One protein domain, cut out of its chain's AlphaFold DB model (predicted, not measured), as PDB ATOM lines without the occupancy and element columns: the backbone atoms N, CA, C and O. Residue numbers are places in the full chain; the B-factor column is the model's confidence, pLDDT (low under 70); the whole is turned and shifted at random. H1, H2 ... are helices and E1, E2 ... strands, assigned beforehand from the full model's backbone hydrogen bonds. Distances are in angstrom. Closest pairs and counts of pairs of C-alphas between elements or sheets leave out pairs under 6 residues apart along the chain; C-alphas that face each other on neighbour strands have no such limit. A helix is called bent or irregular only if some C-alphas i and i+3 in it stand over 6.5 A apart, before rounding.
ATOM      1  N   LYS A   4     300.026 138.293 398.189       44.41
ATOM      2  CA  LYS A   4     299.846 138.391 396.741       44.41
ATOM      3  C   LYS A   4     300.577 139.587 396.122       44.41
ATOM      4  O   LYS A   4     301.381 139.398 395.216       44.41
ATOM      5  N   GLN A   5     300.390 140.789 396.678       51.66
ATOM      6  CA  GLN A   5     301.072 142.014 396.224       51.66
ATOM      7  C   GLN A   5     302.597 141.901 396.338       51.66
ATOM      8  O   GLN A   5     303.340 142.445 395.524       51.66
ATOM      9  N   PHE A   6     303.073 141.178 397.354       54.78
ATOM     10  CA  PHE A   6     304.491 140.907 397.543       54.78
ATOM     11  C   PHE A   6     305.055 139.958 396.480       54.78
ATOM     12  O   PHE A   6     306.129 140.207 395.937       54.78
ATOM     13  N   CYS A   7     304.334 138.880 396.168       47.81
ATOM     14  CA  CYS A   7     304.742 137.916 395.151       47.81
ATOM     15  C   CYS A   7     304.693 138.513 393.737       47.81
ATOM     16  O   CYS A   7     305.655 138.356 392.992       47.81
ATOM     17  N   GLU A   8     303.640 139.249 393.381       51.38
ATOM     18  CA  GLU A   8     303.499 139.873 392.055       51.38
ATOM     19  C   GLU A   8     304.622 140.882 391.761       51.38
ATOM     20  O   GLU A   8     305.171 140.889 390.660       51.38
ATOM     21  N   ALA A   9     305.063 141.651 392.764       55.19
ATOM     22  CA  ALA A   9     306.180 142.589 392.627       55.19
ATOM     23  C   ALA A   9     307.543 141.916 392.348       55.19
ATOM     24  O   ALA A   9     308.478 142.586 391.912       55.19
ATOM     25  N   LEU A  10     307.682 140.609 392.607       54.88
ATOM     26  CA  LEU A  10     308.944 139.868 392.488       54.88
ATOM     27  C   LEU A  10     309.070 139.051 391.197       54.88
ATOM     28  O   LEU A  10     310.180 138.661 390.834       54.88
ATOM     29  N   LEU A  11     307.959 138.768 390.514       53.16
ATOM     30  CA  LEU A  11     307.913 137.808 389.405       53.16
ATOM     31  C   LEU A  11     308.304 138.401 388.035       53.16
ATOM     32  O   LEU A  11     308.365 137.658 387.060       53.16
ATOM     33  N   GLY A  12     308.601 139.704 387.942       46.19
ATOM     34  CA  GLY A  12     308.667 140.412 386.654       46.19
ATOM     35  C   GLY A  12     310.005 141.013 386.205       46.19
ATOM     36  O   GLY A  12     310.012 141.690 385.182       46.19
ATOM     37  N   THR A  13     311.130 140.866 386.918       48.97
ATOM     38  CA  THR A  13     312.220 141.858 386.745       48.97
ATOM     39  C   THR A  13     313.649 141.340 386.595       48.97
ATOM     40  O   THR A  13     314.120 140.444 387.298       48.97
ATOM     41  N   ASN A  14     314.361 142.033 385.703       47.47
ATOM     42  CA  ASN A  14     315.792 141.976 385.433       47.47
ATOM     43  C   ASN A  14     316.626 142.203 386.716       47.47
ATOM     44  O   ASN A  14     316.391 143.150 387.463       47.47
ATOM     45  N   TRP A  15     317.641 141.360 386.941       51.00
ATOM     46  CA  TRP A  15     318.535 141.365 388.114       51.00
ATOM     47  C   TRP A  15     319.322 142.667 388.323       51.00
ATOM     48  O   TRP A  15     319.945 142.851 389.370       51.00
ATOM     49  N   ASN A  16     319.305 143.559 387.332       54.91
ATOM     50  CA  ASN A  16     320.071 144.796 387.340       54.91
ATOM     51  C   ASN A  16     319.425 145.933 388.151       54.91
ATOM     52  O   ASN A  16     320.155 146.830 388.572       54.91
ATOM     53  N   SER A  17     318.116 145.888 388.434       71.00
ATOM     54  CA  SER A  17     317.463 146.876 389.309       71.00
ATOM     55  C   SER A  17     317.290 146.316 390.723       71.00
ATOM     56  O   SER A  17     316.648 145.290 390.944       71.00
ATOM     57  N   LEU A  18     317.891 146.995 391.705       73.06
ATOM     58  CA  LEU A  18     317.744 146.660 393.125       73.06
ATOM     59  C   LEU A  18     316.407 147.128 393.706       73.06
ATOM     60  O   LEU A  18     315.996 146.613 394.743       73.06
ATOM     61  N   ASP A  19     315.713 148.038 393.029       78.00
ATOM     62  CA  ASP A  19     314.455 148.654 393.482       78.00
ATOM     63  C   ASP A  19     313.309 147.630 393.564       78.00
ATOM     64  O   ASP A  19     312.287 147.811 394.229       78.00
ATOM     65  N   VAL A  20     313.508 146.473 392.936       81.12
ATOM     66  CA  VAL A  20     312.629 145.309 393.037       81.12
ATOM     67  C   VAL A  20     312.715 144.676 394.424       81.12
ATOM     68  O   VAL A  20     311.695 144.279 394.978       81.12
ATOM     69  N   TYR A  21     313.906 144.621 395.021       86.44
ATOM     70  CA  TYR A  21     314.176 143.912 396.280       86.44
ATOM     71  C   TYR A  21     314.272 144.843 397.491       86.44
ATOM     72  O   TYR A  21     314.224 144.385 398.638       86.44
ATOM     73  N   PHE A  22     314.410 146.141 397.237       89.69
ATOM     74  CA  PHE A  22     314.543 147.183 398.241       89.69
ATOM     75  C   PHE A  22     313.526 148.289 397.986       89.69
ATOM     76  O   PHE A  22     313.161 148.534 396.844       89.69
ATOM     77  N   TYR A  23     313.049 148.944 399.036       88.62
ATOM     78  CA  TYR A  23     312.238 150.154 398.905       88.62
ATOM     79  C   TYR A  23     312.912 151.303 399.646       88.62
ATOM     80  O   TYR A  23     313.561 151.079 400.671       88.62
ATOM     81  N   ASN A  24     312.786 152.521 399.122       85.62
ATOM     82  CA  ASN A  24     313.240 153.704 399.836       85.62
ATOM     83  C   ASN A  24     312.202 154.094 400.889       85.62
ATOM     84  O   ASN A  24     311.000 154.056 400.631       85.62
ATOM     85  N   CYS A  25     312.670 154.487 402.069       82.62
ATOM     86  CA  CYS A  25     311.786 154.906 403.150       82.62
ATOM     87  C   CYS A  25     310.948 156.144 402.798       82.62
ATOM     88  O   CYS A  25     309.804 156.239 403.230       82.62
ATOM     89  N   LYS A  26     311.490 157.079 402.002       71.56
ATOM     90  CA  LYS A  26     310.778 158.313 401.624       71.56
ATOM     91  C   LYS A  26     309.611 158.069 400.671       71.56
ATOM     92  O   LYS A  26     308.681 158.865 400.653       71.56
ATOM     93  N   ASP A  27     309.655 156.970 399.928       68.25
ATOM     94  CA  ASP A  27     308.661 156.651 398.903       68.25
ATOM     95  C   ASP A  27     307.551 155.728 399.438       68.25
ATOM     96  O   ASP A  27     306.627 155.380 398.706       68.25
ATOM     97  N   ASN A  28     307.628 155.304 400.708       64.75
ATOM     98  CA  ASN A  28     306.683 154.365 401.308       64.75
ATOM     99  C   ASN A  28     305.894 155.020 402.453       64.75
ATOM    100  O   ASN A  28     306.379 155.131 403.578       64.75
ATOM    101  N   VAL A  29     304.656 155.421 402.151       57.75
ATOM    102  CA  VAL A  29     303.729 156.119 403.067       57.75
ATOM    103  C   VAL A  29     303.368 155.270 404.298       57.75
ATOM    104  O   VAL A  29     303.077 155.817 405.357       57.75
ATOM    105  N   ASP A  30     303.478 153.942 404.198       60.94
ATOM    106  CA  ASP A  30     303.157 153.001 405.279       60.94
ATOM    107  C   ASP A  30     304.386 152.577 406.106       60.94
ATOM    108  O   ASP A  30     304.305 151.665 406.941       60.94
ATOM    109  N   SER A  31     305.558 153.179 405.872       63.56
ATOM    110  CA  SER A  31     306.770 152.779 406.588       63.56
ATOM    111  C   SER A  31     306.692 153.207 408.060       63.56
ATOM    112  O   SER A  31     306.568 154.386 408.383       63.56
ATOM    113  N   LYS A  32     306.841 152.248 408.982       68.25
ATOM    114  CA  LYS A  32     306.986 152.510 410.429       68.25
ATOM    115  C   LYS A  32     308.380 153.030 410.803       68.25
ATOM    116  O   LYS A  32     308.742 153.044 411.980       68.25
ATOM    117  N   CYS A  33     309.205 153.365 409.817       74.56
ATOM    118  CA  CYS A  33     310.587 153.714 410.051       74.56
ATOM    119  C   CYS A  33     310.698 155.167 410.523       74.56
ATOM    120  O   CYS A  33     310.238 156.085 409.857       74.56
ATOM    121  N   GLN A  34     311.332 155.365 411.679       76.62
ATOM    122  CA  GLN A  34     311.492 156.675 412.326       76.62
ATOM    123  C   GLN A  34     312.814 157.368 411.959       76.62
ATOM    124  O   GLN A  34     313.223 158.323 412.609       76.62
ATOM    125  N   LEU A  35     313.537 156.855 410.960       77.56
ATOM    126  CA  LEU A  35     314.843 157.382 410.575       77.56
ATOM    127  C   LEU A  35     314.683 158.493 409.532       77.56
ATOM    128  O   LEU A  35     314.159 158.263 408.446       77.56
ATOM    129  N   GLU A  36     315.198 159.681 409.837       72.69
ATOM    130  CA  GLU A  36     315.057 160.872 408.982       72.69
ATOM    131  C   GLU A  36     315.994 160.872 407.758       72.69
ATOM    132  O   GLU A  36     315.760 161.549 406.751       72.69
ATOM    133  N   CYS A  37     317.080 160.100 407.815       78.44
ATOM    134  CA  CYS A  37     318.096 160.046 406.768       78.44
ATOM    135  C   CYS A  37     317.663 159.186 405.566       78.44
ATOM    136  O   CYS A  37     316.827 158.294 405.678       78.44
ATOM    137  N   LYS A  38     318.241 159.423 404.377       83.12
ATOM    138  CA  LYS A  38     317.953 158.605 403.182       83.12
ATOM    139  C   LYS A  38     318.478 157.179 403.374       83.12
ATOM    140  O   LYS A  38     319.682 156.979 403.521       83.12
ATOM    141  N   HIS A  39     317.587 156.194 403.314       89.00
ATOM    142  CA  HIS A  39     317.934 154.781 403.438       89.00
ATOM    143  C   HIS A  39     316.938 153.882 402.704       89.00
ATOM    144  O   HIS A  39     315.816 154.285 402.391       89.00
ATOM    145  N   ASN A  40     317.373 152.650 402.442       89.44
ATOM    146  CA  ASN A  40     316.569 151.614 401.811       89.44
ATOM    147  C   ASN A  40     316.332 150.454 402.777       89.44
ATOM    148  O   ASN A  40     317.219 150.080 403.545       89.44
ATOM    149  N   HIS A  41     315.169 149.833 402.659       90.50
ATOM    150  CA  HIS A  41     314.762 148.661 403.424       90.50
ATOM    151  C   HIS A  41     314.716 147.432 402.535       90.50
ATOM    152  O   HIS A  41     314.289 147.502 401.382       90.50
ATOM    153  N   CYS A  42     315.141 146.286 403.058       91.06
ATOM    154  CA  CYS A  42     314.955 145.019 402.364       91.06
ATOM    155  C   CYS A  42     313.490 144.582 402.437       91.06
ATOM    156  O   CYS A  42     312.975 144.317 403.520       91.06
ATOM    157  N   LYS A  43     312.856 144.361 401.283       89.12
ATOM    158  CA  LYS A  43     311.461 143.905 401.211       89.12
ATOM    159  C   LYS A  43     311.219 142.547 401.885       89.12
ATOM    160  O   LYS A  43     310.098 142.247 402.247       89.12
ATOM    161  N   PHE A  44     312.239 141.714 402.087       88.69
ATOM    162  CA  PHE A  44     312.074 140.368 402.655       88.69
ATOM    163  C   PHE A  44     312.285 140.280 404.167       88.69
ATOM    164  O   PHE A  44     311.979 139.247 404.762       88.69
ATOM    165  N   CYS A  45     312.910 141.276 404.789       90.12
ATOM    166  CA  CYS A  45     313.268 141.192 406.208       90.12
ATOM    167  C   CYS A  45     313.369 142.540 406.924       90.12
ATOM    168  O   CYS A  45     313.800 142.561 408.073       90.12
ATOM    169  N   ASP A  46     313.031 143.636 406.245       89.25
ATOM    170  CA  ASP A  46     313.031 145.006 406.768       89.25
ATOM    171  C   ASP A  46     314.380 145.490 407.316       89.25
ATOM    172  O   ASP A  46     314.479 146.450 408.072       89.25
ATOM    173  N   SER A  47     315.472 144.822 406.929       90.12
ATOM    174  CA  SER A  47     316.814 145.293 407.263       90.12
ATOM    175  C   SER A  47     317.102 146.613 406.546       90.12
ATOM    176  O   SER A  47     316.856 146.735 405.343       90.12
ATOM    177  N   ILE A  48     317.667 147.569 407.285       91.56
ATOM    178  CA  ILE A  48     317.948 148.935 406.830       91.56
ATOM    179  C   ILE A  48     319.358 149.041 406.246       91.56
ATOM    180  O   ILE A  48     320.330 148.522 406.801       91.56
ATOM    181  N   PHE A  49     319.486 149.772 405.138       91.75
ATOM    182  CA  PHE A  49     320.753 150.005 404.460       91.75
ATOM    183  C   PHE A  49     320.874 151.426 403.916       91.75
ATOM    184  O   PHE A  49     320.062 151.877 403.113       91.75
ATOM    185  N   TYR A  50     321.993 152.067 404.236       90.31
ATOM    186  CA  TYR A  50     322.363 153.388 403.713       90.31
ATOM    187  C   TYR A  50     323.215 153.323 402.437       90.31
ATOM    188  O   TYR A  50     323.336 154.307 401.721       90.31
ATOM    189  N   LEU A  51     323.823 152.165 402.148       87.38
ATOM    190  CA  LEU A  51     324.775 151.992 401.046       87.38
ATOM    191  C   LEU A  51     324.370 150.837 400.127       87.38
ATOM    192  O   LEU A  51     324.130 149.718 400.591       87.38
ATOM    193  N   THR A  52     324.416 151.071 398.815       86.38
ATOM    194  CA  THR A  52     324.031 150.100 397.775       86.38
ATOM    195  C   THR A  52     324.862 148.815 397.807       86.38
ATOM    196  O   THR A  52     324.328 147.717 397.654       86.38
ATOM    197  N   PHE A  53     326.171 148.896 398.075       86.69
ATOM    198  CA  PHE A  53     327.009 147.695 398.201       86.69
ATOM    199  C   PHE A  53     326.556 146.789 399.361       86.69
ATOM    200  O   PHE A  53     326.515 145.564 399.221       86.69
ATOM    201  N   LYS A  54     326.146 147.382 400.495       90.31
ATOM    202  CA  LYS A  54     325.632 146.627 401.648       90.31
ATOM    203  C   LYS A  54     324.301 145.943 401.311       90.31
ATOM    204  O   LYS A  54     324.133 144.784 401.684       90.31
ATOM    205  N   GLN A  55     323.427 146.603 400.545       89.81
ATOM    206  CA  GLN A  55     322.169 146.030 400.036       89.81
ATOM    207  C   GLN A  55     322.434 144.785 399.183       89.81
ATOM    208  O   GLN A  55     321.917 143.707 399.478       89.81
ATOM    209  N   ARG A  56     323.317 144.889 398.177       87.56
ATOM    210  CA  ARG A  56     323.684 143.756 397.304       87.56
ATOM    211  C   ARG A  56     324.241 142.580 398.098       87.56
ATOM    212  O   ARG A  56     323.786 141.447 397.934       87.56
ATOM    213  N   ARG A  57     325.205 142.849 398.986       89.69
ATOM    214  CA  ARG A  57     325.829 141.821 399.829       89.69
ATOM    215  C   ARG A  57     324.795 141.124 400.711       89.69
ATOM    216  O   ARG A  57     324.785 139.896 400.779       89.69
ATOM    217  N   HIS A  58     323.920 141.898 401.345       93.25
ATOM    218  CA  HIS A  58     322.836 141.375 402.165       93.25
ATOM    219  C   HIS A  58     321.887 140.495 401.351       93.25
ATOM    220  O   HIS A  58     321.683 139.336 401.707       93.25
ATOM    221  N   PHE A  59     321.362 141.000 400.230       91.50
ATOM    222  CA  PHE A  59     320.434 140.242 399.397       91.50
ATOM    223  C   PHE A  59     321.045 138.915 398.952       91.50
ATOM    224  O   PHE A  59     320.420 137.859 399.080       91.50
ATOM    225  N   PHE A  60     322.305 138.945 398.519       89.12
ATOM    226  CA  PHE A  60     323.002 137.747 398.089       89.12
ATOM    227  C   PHE A  60     323.127 136.701 399.212       89.12
ATOM    228  O   PHE A  60     322.808 135.525 399.023       89.12
ATOM    229  N   GLN A  61     323.574 137.122 400.397       90.94
ATOM    230  CA  GLN A  61     323.849 136.225 401.522       90.94
ATOM    231  C   GLN A  61     322.579 135.718 402.216       90.94
ATOM    232  O   GLN A  61     322.495 134.544 402.590       90.94
ATOM    233  N   CYS A  62     321.594 136.594 402.402       90.81
ATOM    234  CA  CYS A  62     320.402 136.305 403.190       90.81
ATOM    235  C   CYS A  62     319.280 135.681 402.359       90.81
ATOM    236  O   CYS A  62     318.590 134.800 402.875       90.81
ATOM    237  N   HIS A  63     319.143 136.068 401.085       91.06
ATOM    238  CA  HIS A  63     318.005 135.688 400.247       91.06
ATOM    239  C   HIS A  63     318.432 134.853 399.038       91.06
ATOM    240  O   HIS A  63     318.008 133.703 398.908       91.06
ATOM    241  N   TYR A  64     319.334 135.364 398.195       89.12
ATOM    242  CA  TYR A  64     319.704 134.720 396.929       89.12
ATOM    243  C   TYR A  64     320.293 133.320 397.106       89.12
ATOM    244  O   TYR A  64     319.822 132.372 396.481       89.12
ATOM    245  N   LYS A  65     321.293 133.155 397.983       88.62
ATOM    246  CA  LYS A  65     321.912 131.842 398.248       88.62
ATOM    247  C   LYS A  65     320.914 130.800 398.758       88.62
ATOM    248  O   LYS A  65     321.157 129.604 398.643       88.62
ATOM    249  N   LYS A  66     319.798 131.250 399.333       90.19
ATOM    250  CA  LYS A  66     318.770 130.416 399.963       90.19
ATOM    251  C   LYS A  66     317.485 130.332 399.134       90.19
ATOM    252  O   LYS A  66     316.501 129.775 399.619       90.19
ATOM    253  N   LYS A  67     317.491 130.836 397.894       90.62
ATOM    254  CA  LYS A  67     316.339 130.810 396.985       90.62
ATOM    255  C   LYS A  67     315.934 129.387 396.600       90.62
ATOM    256  O   LYS A  67     316.772 128.478 396.548       90.62
ATOM    257  N   VAL A  68     314.656 129.188 396.328       89.88
ATOM    258  CA  VAL A  68     314.083 127.931 395.834       89.88
ATOM    259  C   VAL A  68     313.568 128.182 394.422       89.88
ATOM    260  O   VAL A  68     312.890 129.177 394.194       89.88
ATOM    261  N   LYS A  69     313.918 127.306 393.476       87.12
ATOM    262  CA  LYS A  69     313.311 127.304 392.140       87.12
ATOM    263  C   LYS A  69     312.034 126.465 392.180       87.12
ATOM    264  O   LYS A  69     312.058 125.356 392.711       87.12
ATOM    265  N   CYS A  70     310.962 127.008 391.629       82.44
ATOM    266  CA  CYS A  70     309.602 126.496 391.687       82.44
ATOM    267  C   CYS A  70     309.004 126.552 390.275       82.44
ATOM    268  O   CYS A  70     308.279 127.482 389.937       82.44
ATOM    269  N   GLY A  71     309.367 125.584 389.427       79.75
ATOM    270  CA  GLY A  71     309.144 125.705 387.983       79.75
ATOM    271  C   GLY A  71     309.964 126.869 387.425       79.75
ATOM    272  O   GLY A  71     311.169 126.943 387.687       79.75
ATOM    273  N   ASP A  72     309.297 127.790 386.736       81.00
ATOM    274  CA  ASP A  72     309.909 129.002 386.173       81.00
ATOM    275  C   ASP A  72     310.079 130.130 387.202       81.00
ATOM    276  O   ASP A  72     310.783 131.111 386.963       81.00
ATOM    277  N   GLU A  73     309.474 129.988 388.382       81.62
ATOM    278  CA  GLU A  73     309.467 131.024 389.408       81.62
ATOM    279  C   GLU A  73     310.588 130.812 390.435       81.62
ATOM    280  O   GLU A  73     311.005 129.690 390.752       81.62
ATOM    281  N   VAL A  74     311.083 131.915 391.000       85.25
ATOM    282  CA  VAL A  74     312.112 131.903 392.045       85.25
ATOM    283  C   VAL A  74     311.529 132.472 393.327       85.25
ATOM    284  O   VAL A  74     311.163 133.638 393.402       85.25
ATOM    285  N   CYS A  75     311.503 131.647 394.366       89.25
ATOM    286  CA  CYS A  75     311.014 132.028 395.681       89.25
ATOM    287  C   CYS A  75     312.192 132.342 396.607       89.25
ATOM    288  O   CYS A  75     313.103 131.523 396.785       89.25
ATOM    289  N   PHE A  76     312.167 133.516 397.232       91.19
ATOM    290  CA  PHE A  76     313.166 133.932 398.214       91.19
ATOM    291  C   PHE A  76     312.639 133.734 399.635       91.19
ATOM    292  O   PHE A  76     311.434 133.845 399.866       91.19
ATOM    293  N   PRO A  77     313.518 133.440 400.606       91.81
ATOM    294  CA  PRO A  77     313.092 133.373 401.991       91.81
ATOM    295  C   PRO A  77     312.727 134.762 402.519       91.81
ATOM    296  O   PRO A  77     313.433 135.738 402.256       91.81
ATOM    297  N   CYS A  78     311.686 134.805 403.334       90.56
ATOM    298  CA  CYS A  78     311.183 135.976 404.031       90.56
ATOM    299  C   CYS A  78     311.376 135.815 405.552       90.56
ATOM    300  O   CYS A  78     311.453 134.701 406.083       90.56
ATOM    301  N   LYS A  79     311.518 136.946 406.241       89.06
ATOM    302  CA  LYS A  79     311.563 137.090 407.702       89.06
ATOM    303  C   LYS A  79     310.658 138.224 408.195       89.06
ATOM    304  O   LYS A  79     310.752 138.594 409.359       89.06
ATOM    305  N   LEU A  80     309.834 138.803 407.322       85.38
ATOM    306  CA  LEU A  80     308.881 139.816 407.746       85.38
ATOM    307  C   LEU A  80     307.861 139.221 408.713       85.38
ATOM    308  O   LEU A  80     307.455 138.063 408.608       85.38
ATOM    309  N   THR A  81     307.429 140.041 409.658       75.88
ATOM    310  CA  THR A  81     306.325 139.691 410.540       75.88
ATOM    311  C   THR A  81     305.014 139.886 409.793       75.88
ATOM    312  O   THR A  81     304.667 141.008 409.431       75.88
ATOM    313  N   HIS A  82     304.270 138.806 409.582       71.50
ATOM    314  CA  HIS A  82     302.905 138.873 409.068       71.50
ATOM    315  C   HIS A  82     301.925 138.759 410.239       71.50
ATOM    316  O   HIS A  82     302.183 138.014 411.181       71.50
ATOM    317  N   SER A  83     300.805 139.485 410.183       60.06
ATOM    318  CA  SER A  83     299.760 139.506 411.225       60.06
ATOM    319  C   SER A  83     299.236 138.113 411.592       60.06
ATOM    320  O   SER A  83     298.793 137.887 412.713       60.06
ATOM    321  N   GLU A  84     299.329 137.165 410.662       60.97
ATOM    322  CA  GLU A  84     298.879 135.781 410.821       60.97
ATOM    323  C   GLU A  84     299.919 134.868 411.500       60.97
ATOM    324  O   GLU A  84     299.623 133.725 411.850       60.97
ATOM    325  N   ILE A  85     301.150 135.349 411.707       63.88
ATOM    326  CA  ILE A  85     302.282 134.546 412.176       63.88
ATOM    327  C   ILE A  85     302.693 134.992 413.582       63.88
ATOM    328  O   ILE A  85     303.365 136.006 413.759       63.88
ATOM    329  N   LYS A  86     302.356 134.175 414.590       59.81
ATOM    330  CA  LYS A  86     302.771 134.396 415.990       59.81
ATOM    331  C   LYS A  86     304.294 134.300 416.196       59.81
ATOM    332  O   LYS A  86     304.827 134.969 417.073       59.81
ATOM    333  N   ASP A  87     304.999 133.538 415.353       61.19
ATOM    334  CA  ASP A  87     306.468 133.410 415.358       61.19
ATOM    335  C   ASP A  87     307.109 134.345 414.318       61.19
ATOM    336  O   ASP A  87     307.645 133.925 413.288       61.19
ATOM    337  N   SER A  88     307.031 135.638 414.607       61.12
ATOM    338  CA  SER A  88     307.327 136.781 413.734       61.12
ATOM    339  C   SER A  88     308.732 136.859 413.123       61.12
ATOM    340  O   SER A  88     308.958 137.674 412.231       61.12
ATOM    341  N   ASN A  89     309.672 136.030 413.585       67.69
ATOM    342  CA  ASN A  89     311.088 136.101 413.212       67.69
ATOM    343  C   ASN A  89     311.618 134.813 412.552       67.69
ATOM    344  O   ASN A  89     312.820 134.656 412.299       67.69
ATOM    345  N   ARG A  90     310.733 133.842 412.288       82.94
ATOM    346  CA  ARG A  90     311.114 132.584 411.640       82.94
ATOM    347  C   ARG A  90     311.194 132.744 410.127       82.94
ATOM    348  O   ARG A  90     310.302 133.285 409.484       82.94
ATOM    349  N   LEU A  91     312.259 132.179 409.558       87.56
ATOM    350  CA  LEU A  91     312.451 132.086 408.114       87.56
ATOM    351  C   LEU A  91     311.314 131.274 407.474       87.56
ATOM    352  O   LEU A  91     311.112 130.103 407.820       87.56
ATOM    353  N   HIS A  92     310.631 131.870 406.507       90.88
ATOM    354  CA  HIS A  92     309.524 131.256 405.779       90.88
ATOM    355  C   HIS A  92     309.597 131.574 404.285       90.88
ATOM    356  O   HIS A  92     310.441 132.347 403.835       90.88
ATOM    357  N   PHE A  93     308.743 130.919 403.508       91.56
ATOM    358  CA  PHE A  93     308.608 131.100 402.069       91.56
ATOM    359  C   PHE A  93     307.141 131.340 401.739       91.56
ATOM    360  O   PHE A  93     306.268 130.693 402.318       91.56
ATOM    361  N   HIS A  94     306.890 132.240 400.795       89.50
ATOM    362  CA  HIS A  94     305.558 132.480 400.254       89.50
ATOM    363  C   HIS A  94     305.386 131.665 398.983       89.50
ATOM    364  O   HIS A  94     306.257 131.679 398.110       89.50
ATOM    365  N   CYS A  95     304.281 130.931 398.892       88.31
ATOM    366  CA  CYS A  95     303.934 130.230 397.673       88.31
ATOM    367  C   CYS A  95     303.322 131.211 396.663       88.31
ATOM    368  O   CYS A  95     302.265 131.772 396.944       88.31
ATOM    369  N   PRO A  96     303.908 131.365 395.468       84.44
ATOM    370  CA  PRO A  96     303.376 132.260 394.440       84.44
ATOM    371  C   PRO A  96     302.074 131.754 393.791       84.44
ATOM    372  O   PRO A  96     301.397 132.516 393.115       84.44
ATOM    373  N   LYS A  97     301.704 130.478 393.992       85.56
ATOM    374  CA  LYS A  97     300.519 129.862 393.371       85.56
ATOM    375  C   LYS A  97     299.277 129.838 394.260       85.56
ATOM    376  O   LYS A  97     298.171 129.921 393.745       85.56
ATOM    377  N   CYS A  98     299.441 129.684 395.574       85.88
ATOM    378  CA  CYS A  98     298.310 129.605 396.511       85.88
ATOM    379  C   CYS A  98     298.453 130.499 397.740       85.88
ATOM    380  O   CYS A  98     297.739 130.297 398.718       85.88
ATOM    381  N   GLU A  99     299.418 131.421 397.732       82.50
ATOM    382  CA  GLU A  99     299.636 132.427 398.780       82.50
ATOM    383  C   GLU A  99     299.977 131.859 400.169       82.50
ATOM    384  O   GLU A  99     300.208 132.608 401.115       82.50
ATOM    385  N   SER A 100     300.100 130.533 400.297       87.06
ATOM    386  CA  SER A 100     300.440 129.898 401.564       87.06
ATOM    387  C   SER A 100     301.826 130.314 402.057       87.06
ATOM    388  O   SER A 100     302.790 130.417 401.288       87.06
ATOM    389  N   VAL A 101     301.934 130.505 403.371       88.94
ATOM    390  CA  VAL A 101     303.211 130.721 404.045       88.94
ATOM    391  C   VAL A 101     303.715 129.401 404.605       88.94
ATOM    392  O   VAL A 101     303.063 128.764 405.432       88.94
ATOM    393  N   VAL A 102     304.906 128.988 404.176       90.19
ATOM    394  CA  VAL A 102     305.504 127.721 404.601       90.19
ATOM    395  C   VAL A 102     306.842 127.961 405.279       90.19
ATOM    396  O   VAL A 102     307.789 128.498 404.704       90.19
ATOM    397  N   PHE A 103     306.941 127.496 406.518       90.81
ATOM    398  CA  PHE A 103     308.186 127.496 407.272       90.81
ATOM    399  C   PHE A 103     309.087 126.355 406.831       90.81
ATOM    400  O   PHE A 103     308.625 125.237 406.614       90.81
ATOM    401  N   GLN A 104     310.392 126.619 406.844       88.44
ATOM    402  CA  GLN A 104     311.442 125.692 406.421       88.44
ATOM    403  C   GLN A 104     311.437 125.396 404.916       88.44
ATOM    404  O   GLN A 104     310.423 125.109 404.283       88.44
ATOM    405  N   ARG A 105     312.643 125.371 404.353       91.50
ATOM    406  CA  ARG A 105     312.865 125.139 402.923       91.50
ATOM    407  C   ARG A 105     312.327 123.784 402.452       91.50
ATOM    408  O   ARG A 105     311.682 123.713 401.415       91.50
ATOM    409  N   SER A 106     312.587 122.709 403.199       91.38
ATOM    410  CA  SER A 106     312.192 121.345 402.814       91.38
ATOM    411  C   SER A 106     310.674 121.183 402.719       91.38
ATOM    412  O   SER A 106     310.170 120.575 401.776       91.38
ATOM    413  N   ARG A 107     309.931 121.773 403.663       92.94
ATOM    414  CA  ARG A 107     308.466 121.758 403.649       92.94
ATOM    415  C   ARG A 107     307.904 122.583 402.505       92.94
ATOM    416  O   ARG A 107     306.947 122.137 401.888       92.94
ATOM    417  N   PHE A 108     308.516 123.726 402.198       92.88
ATOM    418  CA  PHE A 108     308.110 124.547 401.061       92.88
ATOM    419  C   PHE A 108     308.299 123.821 399.724       92.88
ATOM    420  O   PHE A 108     307.376 123.775 398.918       92.88
ATOM    421  N   VAL A 109     309.451 123.170 399.518       90.94
ATOM    422  CA  VAL A 109     309.691 122.358 398.312       90.94
ATOM    423  C   VAL A 109     308.644 121.249 398.193       90.94
ATOM    424  O   VAL A 109     308.033 121.089 397.141       90.94
ATOM    425  N   ARG A 110     308.376 120.520 399.285       92.00
ATOM    426  CA  ARG A 110     307.343 119.475 399.302       92.00
ATOM    427  C   ARG A 110     305.949 120.034 399.014       92.00
ATOM    428  O   ARG A 110     305.209 119.425 398.253       92.00
ATOM    429  N   HIS A 111     305.599 121.173 399.608       92.38
ATOM    430  CA  HIS A 111     304.339 121.864 399.346       92.38
ATOM    431  C   HIS A 111     304.194 122.175 397.852       92.38
ATOM    432  O   HIS A 111     303.186 121.816 397.252       92.38
ATOM    433  N   PHE A 112     305.223 122.765 397.240       89.62
ATOM    434  CA  PHE A 112     305.181 123.121 395.828       89.62
ATOM    435  C   PHE A 112     305.012 121.894 394.926       89.62
ATOM    436  O   PHE A 112     304.172 121.897 394.035       89.62
ATOM    437  N   VAL A 113     305.747 120.812 395.195       88.19
ATOM    438  CA  VAL A 113     305.649 119.578 394.400       88.19
ATOM    439  C   VAL A 113     304.280 118.909 394.538       88.19
ATOM    440  O   VAL A 113     303.718 118.472 393.544       88.19
ATOM    441  N   LEU A 114     303.726 118.822 395.747       89.12
ATOM    442  CA  LEU A 114     302.465 118.105 395.958       89.12
ATOM    443  C   LEU A 114     301.239 118.873 395.459       89.12
ATOM    444  O   LEU A 114     300.272 118.245 395.034       89.12
ATOM    445  N   HIS A 115     301.264 120.204 395.538       87.19
ATOM    446  CA  HIS A 115     300.099 121.032 395.227       87.19
ATOM    447  C   HIS A 115     300.168 121.711 393.856       87.19
ATOM    448  O   HIS A 115     299.116 121.962 393.277       87.19
ATOM    449  N   HIS A 116     301.369 121.995 393.335       84.69
ATOM    450  CA  HIS A 116     301.545 122.874 392.166       84.69
ATOM    451  C   HIS A 116     302.377 122.281 391.040       84.69
ATOM    452  O   HIS A 116     302.250 122.740 389.905       84.69
ATOM    453  N   ALA A 117     303.222 121.279 391.304       74.94
ATOM    454  CA  ALA A 117     303.829 120.547 390.206       74.94
ATOM    455  C   ALA A 117     302.700 119.802 389.496       74.94
ATOM    456  O   ALA A 117     302.136 118.842 390.027       74.94
TER     457      ALA A 117
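Overview. This is residues 4 to 117 of the 185 residues of the protein "C2H2-type domain-containing protein" of Ciona savignyi (UniProt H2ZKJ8). Two lobes stand end to end. In one, the small hairpin E1-E2 and its long loops lie beside the first part of H2, the longest helix; in the other, H3 packs on E3, E5 and E6 of two further hairpins, E3-E4 and E5-E6. The printed part has 114 residues, in the order H1 E1 E2 H2 E3 E4 E5 E6 H3; its three sheets are antiparallel, and its class is mixed, helices and strands, with 49 residues in named elements, under half. It is compact, with a radius of gyration of the C-alphas of 14.5 A, and spans 46 by 33 by 22 A.

Along the chain. Find E5 at residues 92 to 94 and E6 at 101 to 103. H3 follows, residues 105 to 115, 15.5 A long, ending at C-alpha 115 at (300.099, 121.032, 395.227). E3 is residues 68 to 70 and E4 73 to 75. H2 runs 20.5 A from C-alpha 52 at (324.031, 150.100, 397.775) to residue 66. E1 is residues 22 to 24, E2 40 to 42, H1 4 to 8.

Arrangement. Look first at hairpin E5-E6, where N 93 and O 102 are 2.9 A apart, within hydrogen-bond range. The closest C-alphas of E6 and H3 are those of Val 102 and Phe 108, 5.4 A apart; those of E3 and H3 are Cys 70 and Phe 112, 6.9 A. In hairpin E3-E4, N 68 and O 75 are 2.8 A apart; in hairpin E1-E2, N 41 and O 23 are 2.8 A apart. The closest C-alphas of E2 and H2 are those of Cys 42 and Gln 55, 7.6 A. H2 and H3 are only just apart, at 8.5 A. H2 is irregular, but only just: C-alphas 62 and 65 are 6.8 A apart. Each O i to N i+4 pair is within hydrogen-bond range in H1 and H3, and 8 of 11 are in H2.

Size, cuts and confidence. The two farthest C-alphas, of Glu 36 and Leu 114, are 46.4 A apart. The printed part has no cut. The links H1 to E1, E1 to E2 and E4 to E5 are long. The mean pLDDT of the printed part is 79.8; look for values under 70 at residues 4 to 16, 27 to 32 and 83 to 89.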